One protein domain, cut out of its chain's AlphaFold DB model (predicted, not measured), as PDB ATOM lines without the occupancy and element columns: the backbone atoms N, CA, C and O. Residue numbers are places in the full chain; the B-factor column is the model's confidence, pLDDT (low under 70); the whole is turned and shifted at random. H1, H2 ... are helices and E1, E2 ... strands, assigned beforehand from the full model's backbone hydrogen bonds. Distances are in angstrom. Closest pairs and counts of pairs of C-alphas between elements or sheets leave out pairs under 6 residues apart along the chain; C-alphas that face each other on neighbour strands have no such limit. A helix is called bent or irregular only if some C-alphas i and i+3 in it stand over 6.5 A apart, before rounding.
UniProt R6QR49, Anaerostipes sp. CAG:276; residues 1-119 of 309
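Overview. This is residues 1 to 119 of the 309 residues of a protein of Anaerostipes sp. CAG:276 (UniProt R6QR49). A strongly twisted sheet of five strands forms the core, with H2 packed over one face and H1 over the opposite face; H3 runs side by side with H1, the opposite way, and only grazes the sheet. An unnamed tail, residues 109 to 119, follows H3. The printed part has 119 residues, with three named helices and five named strands in the order H1 E1 E2 E3 H2 E4 E5 H3; the class is mixed, helices and strands. The sheet is mixed too, in the order E1 E2 E3 E4 E5, with E3 and E4 parallel and the other neighbours antiparallel. The whole is compact, with a radius of gyration of the C-alphas of 14.9 A and spans of 45 by 34 by 22 A.

Arrangement. Start at the sheet, with E1 at residues 15 to 19, E2 at 22 to 29, E3 at 32 to 40, E4 at 70 to 76 and E5 at 83 to 85. E1, E2 and E3 are a meander, each strand the antiparallel neighbour of the one before; look for N 17 and O 24 at 2.7 A and N 27 and O 34 at 2.9 A. E3 and E4 are parallel at 14 degrees, with N 37 and O 72 2.8 A apart. E4 and E5 form an antiparallel hairpin, with N 75 and O 83 2.9 A apart. H2, residues 51 to 65, is on the sheet; its closest C-alphas to E4 are those of Asn 58 and Val 71, 6.0 A apart. E3, H2 and E4 make a strand-helix-strand unit, two parallel neighbour strands with a helix between, and its crossover is right-handed. H1, residues 2 to 11, is on the opposite face from H2 at a height over the sheet of 9.0 A, over E3 and only just over E2, on which 3 of its C-alphas fall. On the local plane H1 stands at 9 degrees to E3, along the strands. H3, residues 92 to 108, touches H1 with residues 97 to 101 alone, at a shallow tilt of 27 degrees, opposite ways; the closest C-alphas, of Arg 4 and Ile 101, are 6.8 A apart. H2 is apart from both other helices. Every O i to N i+4 pair is within hydrogen-bond range in H1, against 7 of 11 in H2 and 9 of 13 in H3.

Along the chain. Find C-alpha 2 at (159.283, 253.810, 225.052), where H1 begins; it runs 14.5 A to Ile 11. E1 has five residues, and E2 spans 22.2 A. E3 runs 26.6 A from C-alpha 32 at (157.910, 252.336, 250.153). H2 spans 21.8 A, E4 19.5 A, and E5 has three residues. H3 runs 26.6 A to C-alpha 108 at (152.371, 248.658, 212.987); it is irregular, with C-alphas 93 and 96 7.3 A apart.

Size, cuts and confidence. The two C-alphas farthest apart, of Gly 31 and Ser 112, are 47.3 A apart. The printed part has no cut, and no link is long. The mean pLDDT of the printed part is 77.7; look for values under 70 at residues 44, 46, 51 to 52, 54 to 55, 79 to 80 and 103 to 119.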
ATOM      1  N   MET A   1     156.907 253.445 221.321       77.56
ATOM      2  CA  MET A   1     156.534 252.718 222.550       77.56
ATOM      3  C   MET A   1     157.177 253.346 223.788       77.56
ATOM      4  O   MET A   1     156.468 253.983 224.557       77.56
ATOM      5  N   TYR A   2     158.508 253.296 223.911       84.19
ATOM      6  CA  TYR A   2     159.283 253.810 225.052       84.19
ATOM      7  C   TYR A   2     158.906 255.228 225.520       84.19
ATOM      8  O   TYR A   2     158.522 255.408 226.669       84.19
ATOM      9  N   GLN A   3     158.883 256.226 224.626       85.44
ATOM     10  CA  GLN A   3     158.550 257.612 225.010       85.44
ATOM     11  C   GLN A   3     157.141 257.786 225.600       85.44
ATOM     12  O   GLN A   3     156.923 258.621 226.473       85.44
ATOM     13  N   ARG A   4     156.168 256.977 225.163       86.88
ATOM     14  CA  ARG A   4     154.805 257.021 225.719       86.88
ATOM     15  C   ARG A   4     154.773 256.472 227.146       86.88
ATOM     16  O   ARG A   4     154.058 257.016 227.979       86.88
ATOM     17  N   ILE A   5     155.571 255.439 227.423       89.50
ATOM     18  CA  ILE A   5     155.735 254.890 228.775       89.50
ATOM     19  C   ILE A   5     156.433 255.916 229.670       89.50
ATOM     20  O   ILE A   5     155.984 256.136 230.787       89.50
ATOM     21  N   LEU A   6     157.455 256.616 229.169       90.00
ATOM     22  CA  LEU A   6     158.107 257.679 229.939       90.00
ATOM     23  C   LEU A   6     157.141 258.800 230.322       90.00
ATOM     24  O   LEU A   6     157.121 259.224 231.475       90.00
ATOM     25  N   ASN A   7     156.301 259.241 229.385       88.50
ATOM     26  CA  ASN A   7     155.281 260.250 229.669       88.50
ATOM     27  C   ASN A   7     154.282 259.764 230.725       88.50
ATOM     28  O   ASN A   7     153.950 260.516 231.638       88.50
ATOM     29  N   LEU A   8     153.836 258.507 230.635       91.44
ATOM     30  CA  LEU A   8     152.965 257.893 231.639       91.44
ATOM     31  C   LEU A   8     153.621 257.888 233.025       91.44
ATOM     32  O   LEU A   8     152.995 258.296 234.001       91.44
ATOM     33  N   LEU A   9     154.874 257.442 233.114       92.38
ATOM     34  CA  LEU A   9     155.622 257.388 234.368       92.38
ATOM     35  C   LEU A   9     155.804 258.782 234.974       92.38
ATOM     36  O   LEU A   9     155.571 258.960 236.167       92.38
ATOM     37  N   ASN A  10     156.103 259.781 234.145       90.81
ATOM     38  CA  ASN A  10     156.219 261.168 234.584       90.81
ATOM     39  C   ASN A  10     154.885 261.712 235.135       90.81
ATOM     40  O   ASN A  10     154.849 262.270 236.227       90.81
ATOM     41  N   ILE A  11     153.761 261.466 234.445       89.19
ATOM     42  CA  ILE A  11     152.411 261.835 234.928       89.19
ATOM     43  C   ILE A  11     152.100 261.164 236.275       89.19
ATOM     44  O   ILE A  11     151.429 261.743 237.127       89.19
ATOM     45  N   ARG A  12     152.587 259.935 236.481       88.94
ATOM     46  CA  ARG A  12     152.407 259.170 237.721       88.94
ATOM     47  C   ARG A  12     153.419 259.525 238.817       88.94
ATOM     48  O   ARG A  12     153.349 258.934 239.894       88.94
ATOM     49  N   GLY A  13     154.304 260.493 238.577       90.38
ATOM     50  CA  GLY A  13     155.261 261.003 239.557       90.38
ATOM     51  C   GLY A  13     156.519 260.151 239.729       90.38
ATOM     52  O   GLY A  13     157.198 260.291 240.740       90.38
ATOM     53  N   TYR A  14     156.833 259.270 238.778       93.81
ATOM     54  CA  TYR A  14     158.099 258.540 238.783       93.81
ATOM     55  C   TYR A  14     159.231 259.422 238.252       93.81
ATOM     56  O   TYR A  14     159.109 260.054 237.202       93.81
ATOM     57  N   GLN A  15     160.360 259.418 238.955       92.12
ATOM     58  CA  GLN A  15     161.559 260.172 238.608       92.12
ATOM     59  C   GLN A  15     162.660 259.239 238.119       92.12
ATOM     60  O   GLN A  15     162.806 258.120 238.597       92.12
ATOM     61  N   LYS A  16     163.437 259.688 237.132       92.31
ATOM     62  CA  LYS A  16     164.513 258.879 236.560       92.31
ATOM     63  C   LYS A  16     165.704 258.812 237.522       92.31
ATOM     64  O   LYS A  16     166.299 259.839 237.830       92.31
ATOM     65  N   GLU A  17     166.109 257.603 237.874       90.06
ATOM     66  CA  GLU A  17     167.346 257.267 238.569       90.06
ATOM     67  C   GLU A  17     168.217 256.385 237.659       90.06
ATOM     68  O   GLU A  17     167.733 255.480 236.976       90.06
ATOM     69  N   MET A  18     169.518 256.661 237.600       85.00
ATOM     70  CA  MET A  18     170.447 255.837 236.824       85.00
ATOM     71  C   MET A  18     170.986 254.710 237.698       85.00
ATOM     72  O   MET A  18     171.613 254.970 238.721       85.00
ATOM     73  N   THR A  19     170.782 253.468 237.264       85.12
ATOM     74  CA  THR A  19     171.412 252.282 237.860       85.12
ATOM     75  C   THR A  19     172.513 251.761 236.929       85.12
ATOM     76  O   THR A  19     172.482 252.073 235.732       85.12
ATOM     77  N   PRO A  20     173.464 250.944 237.419       81.19
ATOM     78  CA  PRO A  20     174.463 250.296 236.562       81.19
ATOM     79  C   PRO A  20     173.853 249.436 235.444       81.19
ATOM     80  O   PRO A  20     174.462 249.273 234.392       81.19
ATOM     81  N   LEU A  21     172.632 248.935 235.653       80.00
ATOM     82  CA  LEU A  21     171.877 248.128 234.693       80.00
ATOM     83  C   LEU A  21     171.138 248.967 233.641       80.00
ATOM     84  O   LEU A  21     170.706 248.438 232.620       80.00
ATOM     85  N   GLY A  22     170.968 250.268 233.885       81.44
ATOM     86  CA  GLY A  22     170.218 251.171 233.018       81.44
ATOM     87  C   GLY A  22     169.289 252.125 233.778       81.44
ATOM     88  O   GLY A  22     169.334 252.220 235.009       81.44
ATOM     89  N   PRO A  23     168.448 252.882 233.055       84.94
ATOM     90  CA  PRO A  23     167.528 253.829 233.667       84.94
ATOM     91  C   PRO A  23     166.399 253.102 234.410       84.94
ATOM     92  O   PRO A  23     165.651 252.322 233.823       84.94
ATOM     93  N   CYS A  24     166.241 253.416 235.692       91.25
ATOM     94  CA  CYS A  24     165.076 253.038 236.477       91.25
ATOM     95  C   CYS A  24     164.253 254.285 236.801       91.25
ATOM     96  O   CYS A  24     164.788 255.375 236.969       91.25
ATOM     97  N   TYR A  25     162.940 254.146 236.868       94.31
ATOM     98  CA  TYR A  25     162.025 255.230 237.185       94.31
ATOM     99  C   TYR A  25     161.418 254.938 238.544       94.31
ATOM    100  O   TYR A  25     160.691 253.962 238.692       94.31
ATOM    101  N   VAL A  26     161.746 255.750 239.542       92.75
ATOM    102  CA  VAL A  26     161.461 255.478 240.949       92.75
ATOM    103  C   VAL A  26     160.453 256.485 241.486       92.75
ATOM    104  O   VAL A  26     160.486 257.669 241.158       92.75
ATOM    105  N   LYS A  27     159.532 256.001 242.309       93.00
ATOM    106  CA  LYS A  27     158.560 256.794 243.054       93.00
ATOM    107  C   LYS A  27     158.516 256.284 244.485       93.00
ATOM    108  O   LYS A  27     158.659 255.086 244.717       93.00
ATOM    109  N   GLU A  28     158.292 257.169 245.443       90.25
ATOM    110  CA  GLU A  28     158.051 256.782 246.828       90.25
ATOM    111  C   GLU A  28     156.577 256.982 247.179       90.25
ATOM    112  O   GLU A  28     156.044 258.082 247.061       90.25
ATOM    113  N   ASP A  29     155.922 255.903 247.606       81.38
ATOM    114  CA  ASP A  29     154.537 255.898 248.062       81.38
ATOM    115  C   ASP A  29     154.503 255.389 249.508       81.38
ATOM    116  O   ASP A  29     154.858 254.242 249.783       81.38
ATOM    117  N   TRP A  30     154.065 256.236 250.446       76.69
ATOM    118  CA  TRP A  30     153.858 255.867 251.857       76.69
ATOM    119  C   TRP A  30     155.076 255.190 252.519       76.69
ATOM    120  O   TRP A  30     154.937 254.215 253.262       76.69
ATOM    121  N   GLY A  31     156.285 255.686 252.231       78.31
ATOM    122  CA  GLY A  31     157.542 255.154 252.774       78.31
ATOM    123  C   GLY A  31     158.035 253.861 252.112       78.31
ATOM    124  O   GLY A  31     158.962 253.225 252.617       78.31
ATOM    125  N   ARG A  32     157.423 253.436 250.996       84.50
ATOM    126  CA  ARG A  32     157.910 252.336 250.153       84.50
ATOM    127  C   ARG A  32     158.284 252.854 248.772       84.50
ATOM    128  O   ARG A  32     157.498 253.530 248.113       84.50
ATOM    129  N   LYS A  33     159.478 252.487 248.314       91.69
ATOM    130  CA  LYS A  33     159.930 252.793 246.958       91.69
ATOM    131  C   LYS A  33     159.345 251.798 245.959       91.69
ATOM    132  O   LYS A  33     159.348 250.591 246.192       91.69
ATOM    133  N   LYS A  34     158.878 252.320 244.834       93.75
ATOM    134  CA  LYS A  34     158.465 251.580 243.646       93.75
ATOM    135  C   LYS A  34     159.389 251.963 242.500       93.75
ATOM    136  O   LYS A  34     159.547 253.149 242.231       93.75
ATOM    137  N   GLY A  35     159.988 250.986 241.833       93.06
ATOM    138  CA  GLY A  35     160.849 251.190 240.672       93.06
ATOM    139  C   GLY A  35     160.277 250.559 239.409       93.06
ATOM    140  O   GLY A  35     159.823 249.423 239.439       93.06
ATOM    141  N   VAL A  36     160.332 251.265 238.288       93.50
ATOM    142  CA  VAL A  36     160.006 250.737 236.963       93.50
ATOM    143  C   VAL A  36     161.270 250.761 236.123       93.50
ATOM    144  O   VAL A  36     161.776 251.827 235.774       93.50
ATOM    145  N   PHE A  37     161.802 249.589 235.806       92.06
ATOM    146  CA  PHE A  37     162.937 249.445 234.907       92.06
ATOM    147  C   PHE A  37     162.446 249.145 233.498       92.06
ATOM    148  O   PHE A  37     161.582 248.290 233.310       92.06
ATOM    149  N   ILE A  38     162.988 249.858 232.513       88.94
ATOM    150  CA  ILE A  38     162.601 249.706 231.112       88.94
ATOM    151  C   ILE A  38     163.849 249.420 230.290       88.94
ATOM    152  O   ILE A  38     164.761 250.245 230.244       88.94
ATOM    153  N   ALA A  39     163.849 248.291 229.590       85.75
ATOM    154  CA  ALA A  39     164.882 247.924 228.628       85.75
ATOM    155  C   ALA A  39     164.249 247.450 227.315       85.75
ATOM    156  O   ALA A  39     163.059 247.145 227.271       85.75
ATOM    157  N   TYR A  40     165.038 247.408 226.242       83.06
ATOM    158  CA  TYR A  40     164.651 246.726 225.006       83.06
ATOM    159  C   TYR A  40     165.111 245.267 225.042       83.06
ATOM    160  O   TYR A  40     166.031 244.927 225.777       83.06
ATOM    161  N   GLU A  41     164.470 244.407 224.256       77.94
ATOM    162  CA  GLU A  41     164.728 242.963 224.229       77.94
ATOM    163  C   GLU A  41     166.171 242.604 223.848       77.94
ATOM    164  O   GLU A  41     166.679 241.593 224.326       77.94
ATOM    165  N   HIS A  42     166.831 243.451 223.051       79.19
ATOM    166  CA  HIS A  42     168.235 243.313 222.682       79.19
ATOM    167  C   HIS A  42     169.126 244.079 223.662       79.19
ATOM    168  O   HIS A  42     168.991 245.294 223.841       79.19
ATOM    169  N   LYS A  43     170.079 243.367 224.259       74.31
ATOM    170  CA  LYS A  43     171.186 243.945 225.023       74.31
ATOM    171  C   LYS A  43     172.132 244.720 224.088       74.31
ATOM    172  O   LYS A  43     172.091 244.526 222.872       74.31
ATOM    173  N   PRO A  44     173.034 245.566 224.624       69.06
ATOM    174  CA  PRO A  44     174.022 246.289 223.814       69.06
ATOM    175  C   PRO A  44     174.926 245.395 222.947       69.06
ATOM    176  O   PRO A  44     175.475 245.869 221.958       69.06
ATOM    177  N   ASP A  45     175.077 244.117 223.306       72.62
ATOM    178  CA  ASP A  45     175.835 243.108 222.555       72.62
ATOM    179  C   ASP A  45     175.010 242.386 221.466       72.62
ATOM    180  O   ASP A  45     175.538 241.531 220.756       72.62
ATOM    181  N   GLY A  46     173.726 242.729 221.318       69.69
ATOM    182  CA  GLY A  46     172.801 242.131 220.355       69.69
ATOM    183  C   GLY A  46     172.149 240.821 220.811       69.69
ATOM    184  O   GLY A  46     171.335 240.274 220.071       69.69
ATOM    185  N   SER A  47     172.460 240.311 222.006       75.69
ATOM    186  CA  SER A  47     171.785 239.138 222.572       75.69
ATOM    187  C   SER A  47     170.413 239.494 223.160       75.69
ATOM    188  O   SER A  47     170.176 240.629 223.574       75.69
ATOM    189  N   LEU A  48     169.495 238.524 223.199       76.94
ATOM    190  CA  LEU A  48     168.170 238.704 223.800       76.94
ATOM    191  C   LEU A  48     168.210 238.464 225.314       76.94
ATOM    192  O   LEU A  48     168.921 237.576 225.786       76.94
ATOM    193  N   TYR A  49     167.399 239.204 226.074       72.00
ATOM    194  CA  TYR A  49     167.132 238.864 227.475       72.00
ATOM    195  C   TYR A  49     166.422 237.509 227.582       72.00
ATOM    196  O   TYR A  49     165.363 237.297 226.987       72.00
ATOM    197  N   THR A  50     166.977 236.591 228.372       70.38
ATOM    198  CA  THR A  50     166.317 235.313 228.674       70.38
ATOM    199  C   THR A  50     165.305 235.458 229.815       70.38
ATOM    200  O   THR A  50     165.346 236.403 230.610       70.38
ATOM    201  N   THR A  51     164.375 234.506 229.935       63.50
ATOM    202  CA  THR A  51     163.370 234.506 231.014       63.50
ATOM    203  C   THR A  51     164.007 234.434 232.406       63.50
ATOM    204  O   THR A  51     163.521 235.090 233.325       63.50
ATOM    205  N   GLU A  52     165.110 233.694 232.557       68.19
ATOM    206  CA  GLU A  52     165.861 233.603 233.818       68.19
ATOM    207  C   GLU A  52     166.521 234.942 234.179       68.19
ATOM    208  O   GLU A  52     166.385 235.408 235.310       68.19
ATOM    209  N   GLU A  53     167.128 235.621 233.201       72.88
ATOM    210  CA  GLU A  53     167.743 236.943 233.393       72.88
ATOM    211  C   GLU A  53     166.714 238.024 233.746       72.88
ATOM    212  O   GLU A  53     166.978 238.917 234.547       72.88
ATOM    213  N   THR A  54     165.508 237.932 233.182       68.81
ATOM    214  CA  THR A  54     164.413 238.867 233.491       68.81
ATOM    215  C   THR A  54     163.941 238.719 234.942       68.81
ATOM    216  O   THR A  54     163.529 239.696 235.570       68.81
ATOM    217  N   GLY A  55     164.011 237.499 235.485       65.56
ATOM    218  CA  GLY A  55     163.742 237.218 236.893       65.56
ATOM    219  C   GLY A  55     164.839 237.753 237.817       65.56
ATOM    220  O   GLY A  55     164.522 238.402 238.814       65.56
ATOM    221  N   SER A  56     166.115 237.547 237.472       78.44
ATOM    222  CA  SER A  56     167.251 238.017 238.283       78.44
ATOM    223  C   SER A  56     167.398 239.542 238.290       78.44
ATOM    224  O   SER A  56     167.767 240.112 239.316       78.44
ATOM    225  N   LEU A  57     167.032 240.210 237.189       81.19
ATOM    226  CA  LEU A  57     166.997 241.673 237.068       81.19
ATOM    227  C   LEU A  57     166.182 242.336 238.184       81.19
ATOM    228  O   LEU A  57     166.568 243.387 238.687       81.19
ATOM    229  N   ASN A  58     165.064 241.726 238.591       83.75
ATOM    230  CA  ASN A  58     164.202 242.278 239.634       83.75
ATOM    231  C   ASN A  58     164.939 242.398 240.978       83.75
ATOM    232  O   ASN A  58     164.934 243.458 241.603       83.75
ATOM    233  N   GLU A  59     165.613 241.322 241.387       82.81
ATOM    234  CA  GLU A  59     166.352 241.255 242.651       82.81
ATOM    235  C   GLU A  59     167.621 242.113 242.622       82.81
ATOM    236  O   GLU A  59     167.962 242.753 243.616       82.81
ATOM    237  N   GLU A  60     168.294 242.199 241.474       87.31
ATOM    238  CA  GLU A  60     169.468 243.054 241.306       87.31
ATOM    239  C   GLU A  60     169.101 244.547 241.382       87.31
ATOM    240  O   GLU A  60     169.743 245.320 242.094       87.31
ATOM    241  N   LEU A  61     167.997 244.959 240.749       87.88
ATOM    242  CA  LEU A  61     167.500 246.338 240.810       87.88
ATOM    243  C   LEU A  61     167.098 246.762 242.229       87.88
ATOM    244  O   LEU A  61     167.317 247.917 242.612       87.88
ATOM    245  N   LYS A  62     166.569 245.841 243.047       88.81
ATOM    246  CA  LYS A  62     166.270 246.106 244.464       88.81
ATOM    247  C   LYS A  62     167.522 246.472 245.268       88.81
ATOM    248  O   LYS A  62     167.410 247.251 246.212       88.81
ATOM    249  N   GLN A  63     168.714 246.006 244.890       88.56
ATOM    250  CA  GLN A  63     169.958 246.391 245.576       88.56
ATOM    251  C   GLN A  63     170.283 247.881 245.407       88.56
ATOM    252  O   GLN A  63     170.847 248.493 246.312       88.56
ATOM    253  N   TYR A  64     169.885 248.475 244.279       87.56
ATOM    254  CA  TYR A  64     170.144 249.882 243.967       87.56
ATOM    255  C   TYR A  64     169.017 250.814 244.422       87.56
ATOM    256  O   TYR A  64     169.279 251.913 244.900       87.56
ATOM    257  N   ILE A  65     167.762 250.378 244.300       87.38
ATOM    258  CA  ILE A  65     166.586 251.204 244.618       87.38
ATOM    259  C   ILE A  65     166.280 251.150 246.122       87.38
ATOM    260  O   ILE A  65     165.933 252.160 246.744       87.38
ATOM    261  N   GLY A  66     166.420 249.962 246.711       87.31
ATOM    262  CA  GLY A  66     166.223 249.688 248.125       87.31
ATOM    263  C   GLY A  66     165.738 248.249 248.353       87.31
ATOM    264  O   GLY A  66     164.859 247.781 247.634       87.31
ATOM    265  N   PRO A  67     166.213 247.552 249.400       83.69
ATOM    266  CA  PRO A  67     165.930 246.125 249.607       83.69
ATOM    267  C   PRO A  67     164.450 245.806 249.884       83.69
ATOM    268  O   PRO A  67     164.040 244.654 249.813       83.69
ATOM    269  N   LYS A  68     163.641 246.818 250.224       86.88
ATOM    270  CA  LYS A  68     162.182 246.711 250.412       86.88
ATOM    271  C   LYS A  68     161.384 247.320 249.254       86.88
ATOM    272  O   LYS A  68     160.175 247.498 249.388       86.88
ATOM    273  N   ALA A  69     162.056 247.729 248.181       89.75
ATOM    274  CA  ALA A  69     161.400 248.316 247.030       89.75
ATOM    275  C   ALA A  69     160.689 247.234 246.217       89.75
ATOM    276  O   ALA A  69     161.185 246.113 246.098       89.75
ATOM    277  N   SER A  70     159.556 247.594 245.626       91.44
ATOM    278  CA  SER A  70     158.936 246.775 244.588       91.44
ATOM    279  C   SER A  70     159.421 247.237 243.230       91.44
ATOM    280  O   SER A  70     159.543 248.441 242.996       91.44
ATOM    281  N   VAL A  71     159.713 246.291 242.342       91.88
ATOM    282  CA  VAL A  71     160.272 246.584 241.021       91.88
ATOM    283  C   VAL A  71     159.411 245.947 239.939       91.88
ATOM    284  O   VAL A  71     159.147 244.748 239.976       91.88
ATOM    285  N   LEU A  72     158.997 246.759 238.971       90.19
ATOM    286  CA  LEU A  72     158.404 246.336 237.710       90.19
ATOM    287  C   LEU A  72     159.504 246.340 236.649       90.19
ATOM    288  O   LEU A  72     160.101 247.384 236.384       90.19
ATOM    289  N   VAL A  73     159.756 245.194 236.025       90.31
ATOM    290  CA  VAL A  73     160.682 245.092 234.888       90.31
ATOM    291  C   VAL A  73     159.857 245.034 233.612       90.31
ATOM    292  O   VAL A  73     158.991 244.172 233.475       90.31
ATOM    293  N   LEU A  74     160.112 245.957 232.689       89.19
ATOM    294  CA  LEU A  74     159.428 246.074 231.407       89.19
ATOM    295  C   LEU A  74     160.442 245.880 230.272       89.19
ATOM    296  O   LEU A  74     161.318 246.722 230.070       89.19
ATOM    297  N   ILE A  75     160.307 244.787 229.522       87.00
ATOM    298  CA  ILE A  75     161.155 244.486 228.366       87.00
ATOM    299  C   ILE A  75     160.364 244.775 227.093       87.00
ATOM    300  O   ILE A  75     159.371 244.115 226.780       87.00
ATOM    301  N   LEU A  76     160.797 245.804 226.370       86.38
ATOM    302  CA  LEU A  76     160.176 246.271 225.142       86.38
ATOM    303  C   LEU A  76     160.725 245.514 223.940       86.38
ATOM    304  O   LEU A  76     161.933 245.455 223.732       86.38
ATOM    305  N   SER A  77     159.826 244.992 223.121       80.31
ATOM    306  CA  SER A  77     160.166 244.329 221.868       80.31
ATOM    307  C   SER A  77     159.787 245.224 220.690       80.31
ATOM    308  O   SER A  77     158.737 245.872 220.725       80.31
ATOM    309  N   GLU A  78     160.650 245.299 219.673       70.25
ATOM    310  CA  GLU A  78     160.348 246.040 218.437       70.25
ATOM    311  C   GLU A  78     159.723 245.144 217.361       70.25
ATOM    312  O   GLU A  78     158.942 245.639 216.553       70.25
ATOM    313  N   GLN A  79     160.044 243.844 217.369       65.38
ATOM    314  CA  GLN A  79     159.610 242.863 216.358       65.38
ATOM    315  C   GLN A  79     158.706 241.755 216.928       65.38
ATOM    316  O   GLN A  79     158.193 240.912 216.193       65.38
ATOM    317  N   GLY A  80     158.519 241.727 218.244       66.62
ATOM    318  CA  GLY A  80     157.794 240.697 218.976       66.62
ATOM    319  C   GLY A  80     156.935 241.278 220.098       66.62
ATOM    320  O   GLY A  80     156.549 242.444 220.097       66.62
ATOM    321  N   ARG A  81     156.580 240.434 221.072       71.38
ATOM    322  CA  ARG A  81     155.694 240.826 222.171       71.38
ATOM    323  C   ARG A  81     156.506 241.357 223.345       71.38
ATOM    324  O   ARG A  81     157.284 240.618 223.938       71.38
ATOM    325  N   SER A  82     156.248 242.604 223.729       81.50
ATOM    326  CA  SER A  82     156.809 243.173 224.961       81.50
ATOM    327  C   SER A  82     156.338 242.385 226.188       81.50
ATOM    328  O   SER A  82     155.170 241.991 226.274       81.50
ATOM    329  N   THR A  83     157.233 242.167 227.144       80.50
ATOM    330  CA  THR A  83     156.970 241.401 228.367       80.50
ATOM    331  C   THR A  83     157.185 242.267 229.599       80.50
ATOM    332  O   THR A  83     157.869 243.291 229.562       80.50
ATOM    333  N   TRP A  84     156.560 241.880 230.707       83.56
ATOM    334  CA  TRP A  84     156.793 242.532 231.985       83.56
ATOM    335  C   TRP A  84     156.673 241.558 233.146       83.56
ATOM    336  O   TRP A  84     155.943 240.567 233.066       83.56
ATOM    337  N   THR A  85     157.368 241.864 234.237       82.38
ATOM    338  CA  THR A  85     157.312 241.099 235.483       82.38
ATOM    339  C   THR A  85     157.074 242.037 236.665       82.38
ATOM    340  O   THR A  85     157.817 242.994 236.878       82.38
ATOM    341  N   ASP A  86     156.018 241.752 237.431       84.62
ATOM    342  CA  ASP A  86     155.686 242.412 238.703       84.62
ATOM    343  C   ASP A  86     155.466 241.339 239.785       84.62
ATOM    344  O   ASP A  86     154.326 240.928 240.035       84.62
ATOM    345  N   PRO A  87     156.550 240.811 240.384       78.44
ATOM    346  CA  PRO A  87     156.454 239.749 241.384       78.44
ATOM    347  C   PRO A  87     155.652 240.164 242.622       78.44
ATOM    348  O   PRO A  87     154.920 239.349 243.185       78.44
ATOM    349  N   ASP A  88     155.751 241.438 243.009       81.38
ATOM    350  CA  ASP A  88     155.131 241.980 244.221       81.38
ATOM    351  C   ASP A  88     153.683 242.450 243.992       81.38
ATOM    352  O   ASP A  88     152.990 242.792 244.953       81.38
ATOM    353  N   ARG A  89     153.218 242.466 242.732       83.31
ATOM    354  CA  ARG A  89     151.914 243.003 242.301       83.31
ATOM    355  C   ARG A  89     151.681 244.434 242.788       83.31
ATOM    356  O   ARG A  89     150.578 244.797 243.193       83.31
ATOM    357  N   ALA A  90     152.737 245.237 242.786       84.56
ATOM    358  CA  ALA A  90     152.722 246.576 243.350       84.56
ATOM    359  C   ALA A  90     152.343 247.664 242.334       84.56
ATOM    360  O   ALA A  90     152.264 248.826 242.733       84.56
ATOM    361  N   PHE A  91     152.123 247.328 241.057       88.31
ATOM    362  CA  PHE A  91     151.986 248.299 239.961       88.31
ATOM    363  C   PHE A  91     150.662 248.194 239.186       88.31
ATOM    364  O   PHE A  91     150.609 248.523 237.996       88.31
ATOM    365  N   GLU A  92     149.573 247.767 239.837       82.56
ATOM    366  CA  GLU A  92     148.246 247.653 239.206       82.56
ATOM    367  C   GLU A  92     147.795 248.961 238.526       82.56
ATOM    368  O   GLU A  92     147.176 248.929 237.463       82.56
ATOM    369  N   GLU A  93     148.186 250.123 239.063       81.25
ATOM    370  CA  GLU A  93     147.870 251.444 238.508       81.25
ATOM    371  C   GLU A  93     148.490 251.725 237.126       81.25
ATOM    372  O   GLU A  93     148.095 252.687 236.446       81.25
ATOM    373  N   LEU A  94     149.484 250.922 236.734       86.31
ATOM    374  CA  LEU A  94     150.188 251.013 235.459       86.31
ATOM    375  C   LEU A  94     149.724 249.962 234.448       86.31
ATOM    376  O   LEU A  94     149.974 250.155 233.261       86.31
ATOM    377  N   TYR A  95     149.030 248.897 234.859       82.19
ATOM    378  CA  TYR A  95     148.711 247.775 233.971       82.19
ATOM    379  C   TYR A  95     147.879 248.182 232.756       82.19
ATOM    380  O   TYR A  95     148.330 247.974 231.629       82.19
ATOM    381  N   ASP A  96     146.709 248.798 232.953       77.06
ATOM    382  CA  ASP A  96     145.845 249.178 231.828       77.06
ATOM    383  C   ASP A  96     146.518 250.213 230.905       77.06
ATOM    384  O   ASP A  96     146.572 249.978 229.693       77.06
ATOM    385  N   PRO A  97     147.116 251.313 231.418       81.75
ATOM    386  CA  PRO A  97     147.800 252.282 230.564       81.75
ATOM    387  C   PRO A  97     148.996 251.695 229.804       81.75
ATOM    388  O   PRO A  97     149.176 251.988 228.621       81.75
ATOM    389  N   VAL A  98     149.808 250.850 230.450       83.62
ATOM    390  CA  VAL A  98     150.945 250.185 229.799       83.62
ATOM    391  C   VAL A  98     150.440 249.222 228.725       83.62
ATOM    392  O   VAL A  98     150.904 249.301 227.590       83.62
ATOM    393  N   CYS A  99     149.429 248.395 229.012       79.56
ATOM    394  CA  CYS A  99     148.822 247.496 228.026       79.56
ATOM    395  C   CYS A  99     148.275 248.252 226.806       79.56
ATOM    396  O   CYS A  99     148.463 247.809 225.671       79.56
ATOM    397  N   MET A 100     147.650 249.417 227.005       75.31
ATOM    398  CA  MET A 100     147.194 250.272 225.904       75.31
ATOM    399  C   MET A 100     148.367 250.799 225.063       75.31
ATOM    400  O   MET A 100     148.306 250.790 223.835       75.31
ATOM    401  N   ILE A 101     149.461 251.232 225.694       81.31
ATOM    402  CA  ILE A 101     150.636 251.755 224.978       81.31
ATOM    403  C   ILE A 101     151.351 250.657 224.180       81.31
ATOM    404  O   ILE A 101     151.777 250.904 223.043       81.31
ATOM    405  N   LEU A 102     151.488 249.468 224.773       78.56
ATOM    406  CA  LEU A 102     152.113 248.307 224.143       78.56
ATOM    407  C   LEU A 102     151.259 247.816 222.966       78.56
ATOM    408  O   LEU A 102     151.758 247.734 221.847       78.56
ATOM    409  N   SER A 103     149.947 247.647 223.162       68.75
ATOM    410  CA  SER A 103     149.031 247.216 222.093       68.75
ATOM    411  C   SER A 103     148.918 248.220 220.938       68.75
ATOM    412  O   SER A 103     148.844 247.821 219.776       68.75
ATOM    413  N   ALA A 104     148.985 249.526 221.216       64.69
ATOM    414  CA  ALA A 104     149.024 250.553 220.178       64.69
ATOM    415  C   ALA A 104     150.332 250.547 219.365       64.69
ATOM    416  O   ALA A 104     150.351 251.052 218.243       64.69
ATOM    417  N   SER A 105     151.430 250.019 219.912       58.59
ATOM    418  CA  SER A 105     152.726 249.966 219.221       58.59
ATOM    419  C   SER A 105     152.877 248.691 218.377       58.59
ATOM    420  O   SER A 105     153.369 248.787 217.257       58.59
ATOM    421  N   ASP A 106     152.320 247.562 218.833       53.12
ATOM    422  CA  ASP A 106     152.207 246.299 218.073       53.12
ATOM    423  C   ASP A 106     151.313 246.418 216.818       53.12
ATOM    424  O   ASP A 106     151.291 245.538 215.957       53.12
ATOM    425  N   SER A 107     150.550 247.510 216.692       46.69
ATOM    426  CA  SER A 107     149.634 247.746 215.567       46.69
ATOM    427  C   SER A 107     150.325 248.062 214.234       46.69
ATOM    428  O   SER A 107     149.668 248.005 213.196       46.69
ATOM    429  N   LYS A 108     151.632 248.376 214.231       47.81
ATOM    430  CA  LYS A 108     152.371 248.658 212.987       47.81
ATOM    431  C   LYS A 108     152.759 247.406 212.193       47.81
ATOM    432  O   LYS A 108     152.908 247.529 210.984       47.81
ATOM    433  N   ASP A 109     152.842 246.234 212.831       43.16
ATOM    434  CA  ASP A 109     153.220 244.968 212.169       43.16
ATOM    435  C   ASP A 109     152.047 243.984 211.993       43.16
ATOM    436  O   ASP A 109     152.130 243.000 211.257       43.16
ATOM    437  N   ARG A 110     150.881 244.270 212.588       40.91
ATOM    438  CA  ARG A 110     149.648 243.480 212.401       40.91
ATOM    439  C   ARG A 110     148.885 243.842 211.122       40.91
ATOM    440  O   ARG A 110     147.671 244.021 211.148       40.91
ATOM    441  N   SER A 111     149.565 243.874 209.977       40.50
ATOM    442  CA  SER A 111     148.866 243.857 208.680       40.50
ATOM    443  C   SER A 111     148.254 242.482 208.340       40.50
ATOM    444  O   SER A 111     147.575 242.353 207.326       40.50
ATOM    445  N   SER A 112     148.425 241.460 209.193       39.88
ATOM    446  CA  SER A 112     147.919 240.096 208.947       39.88
ATOM    447  C   SER A 112     147.169 239.427 210.110       39.88
ATOM    448  O   SER A 112     146.630 238.335 209.930       39.88
ATOM    449  N   ALA A 113     147.050 240.066 211.278       36.72
ATOM    450  CA  ALA A 113     146.200 239.582 212.369       36.72
ATOM    451  C   ALA A 113     145.160 240.660 212.694       36.72
ATOM    452  O   ALA A 113     145.565 241.787 212.996       36.72
ATOM    453  N   PRO A 114     143.845 240.362 212.629       31.33
ATOM    454  CA  PRO A 114     142.845 241.389 212.846       31.33
ATOM    455  C   PRO A 114     143.014 241.973 214.255       31.33
ATOM    456  O   PRO A 114     143.442 241.255 215.169       31.33
ATOM    457  N   PRO A 115     142.686 243.262 214.452       35.53
ATOM    458  CA  PRO A 115     142.559 243.822 215.790       35.53
ATOM    459  C   PRO A 115     141.662 242.891 216.621       35.53
ATOM    460  O   PRO A 115     140.799 242.211 216.054       35.53
ATOM    461  N   GLU A 116     141.778 242.884 217.954       46.00
ATOM    462  CA  GLU A 116     140.563 242.627 218.736       46.00
ATOM    463  C   GLU A 116     139.614 243.781 218.395       46.00
ATOM    464  O   GLU A 116     139.557 244.805 219.070       46.00
ATOM    465  N   GLU A 117     138.935 243.655 217.252       31.67
ATOM    466  CA  GLU A 117     137.745 244.406 216.950       31.67
ATOM    467  C   GLU A 117     136.885 244.257 218.192       31.67
ATOM    468  O   GLU A 117     136.734 243.155 218.738       31.67
ATOM    469  N   PHE A 118     136.260 245.352 218.602       37.66
ATOM    470  CA  PHE A 118     134.969 245.244 219.242       37.66
ATOM    471  C   PHE A 118     134.077 244.517 218.232       37.66
ATOM    472  O   PHE A 118     133.440 245.127 217.375       37.66
ATOM    473  N   ARG A 119     134.177 243.186 218.212       37.03
ATOM    474  CA  ARG A 119     133.567 242.346 217.204       37.03
ATOM    475  C   ARG A 119     132.107 242.481 217.540       37.03
ATOM    476  O   ARG A 119     131.661 241.915 218.539       37.03
TER     477      ARG A 119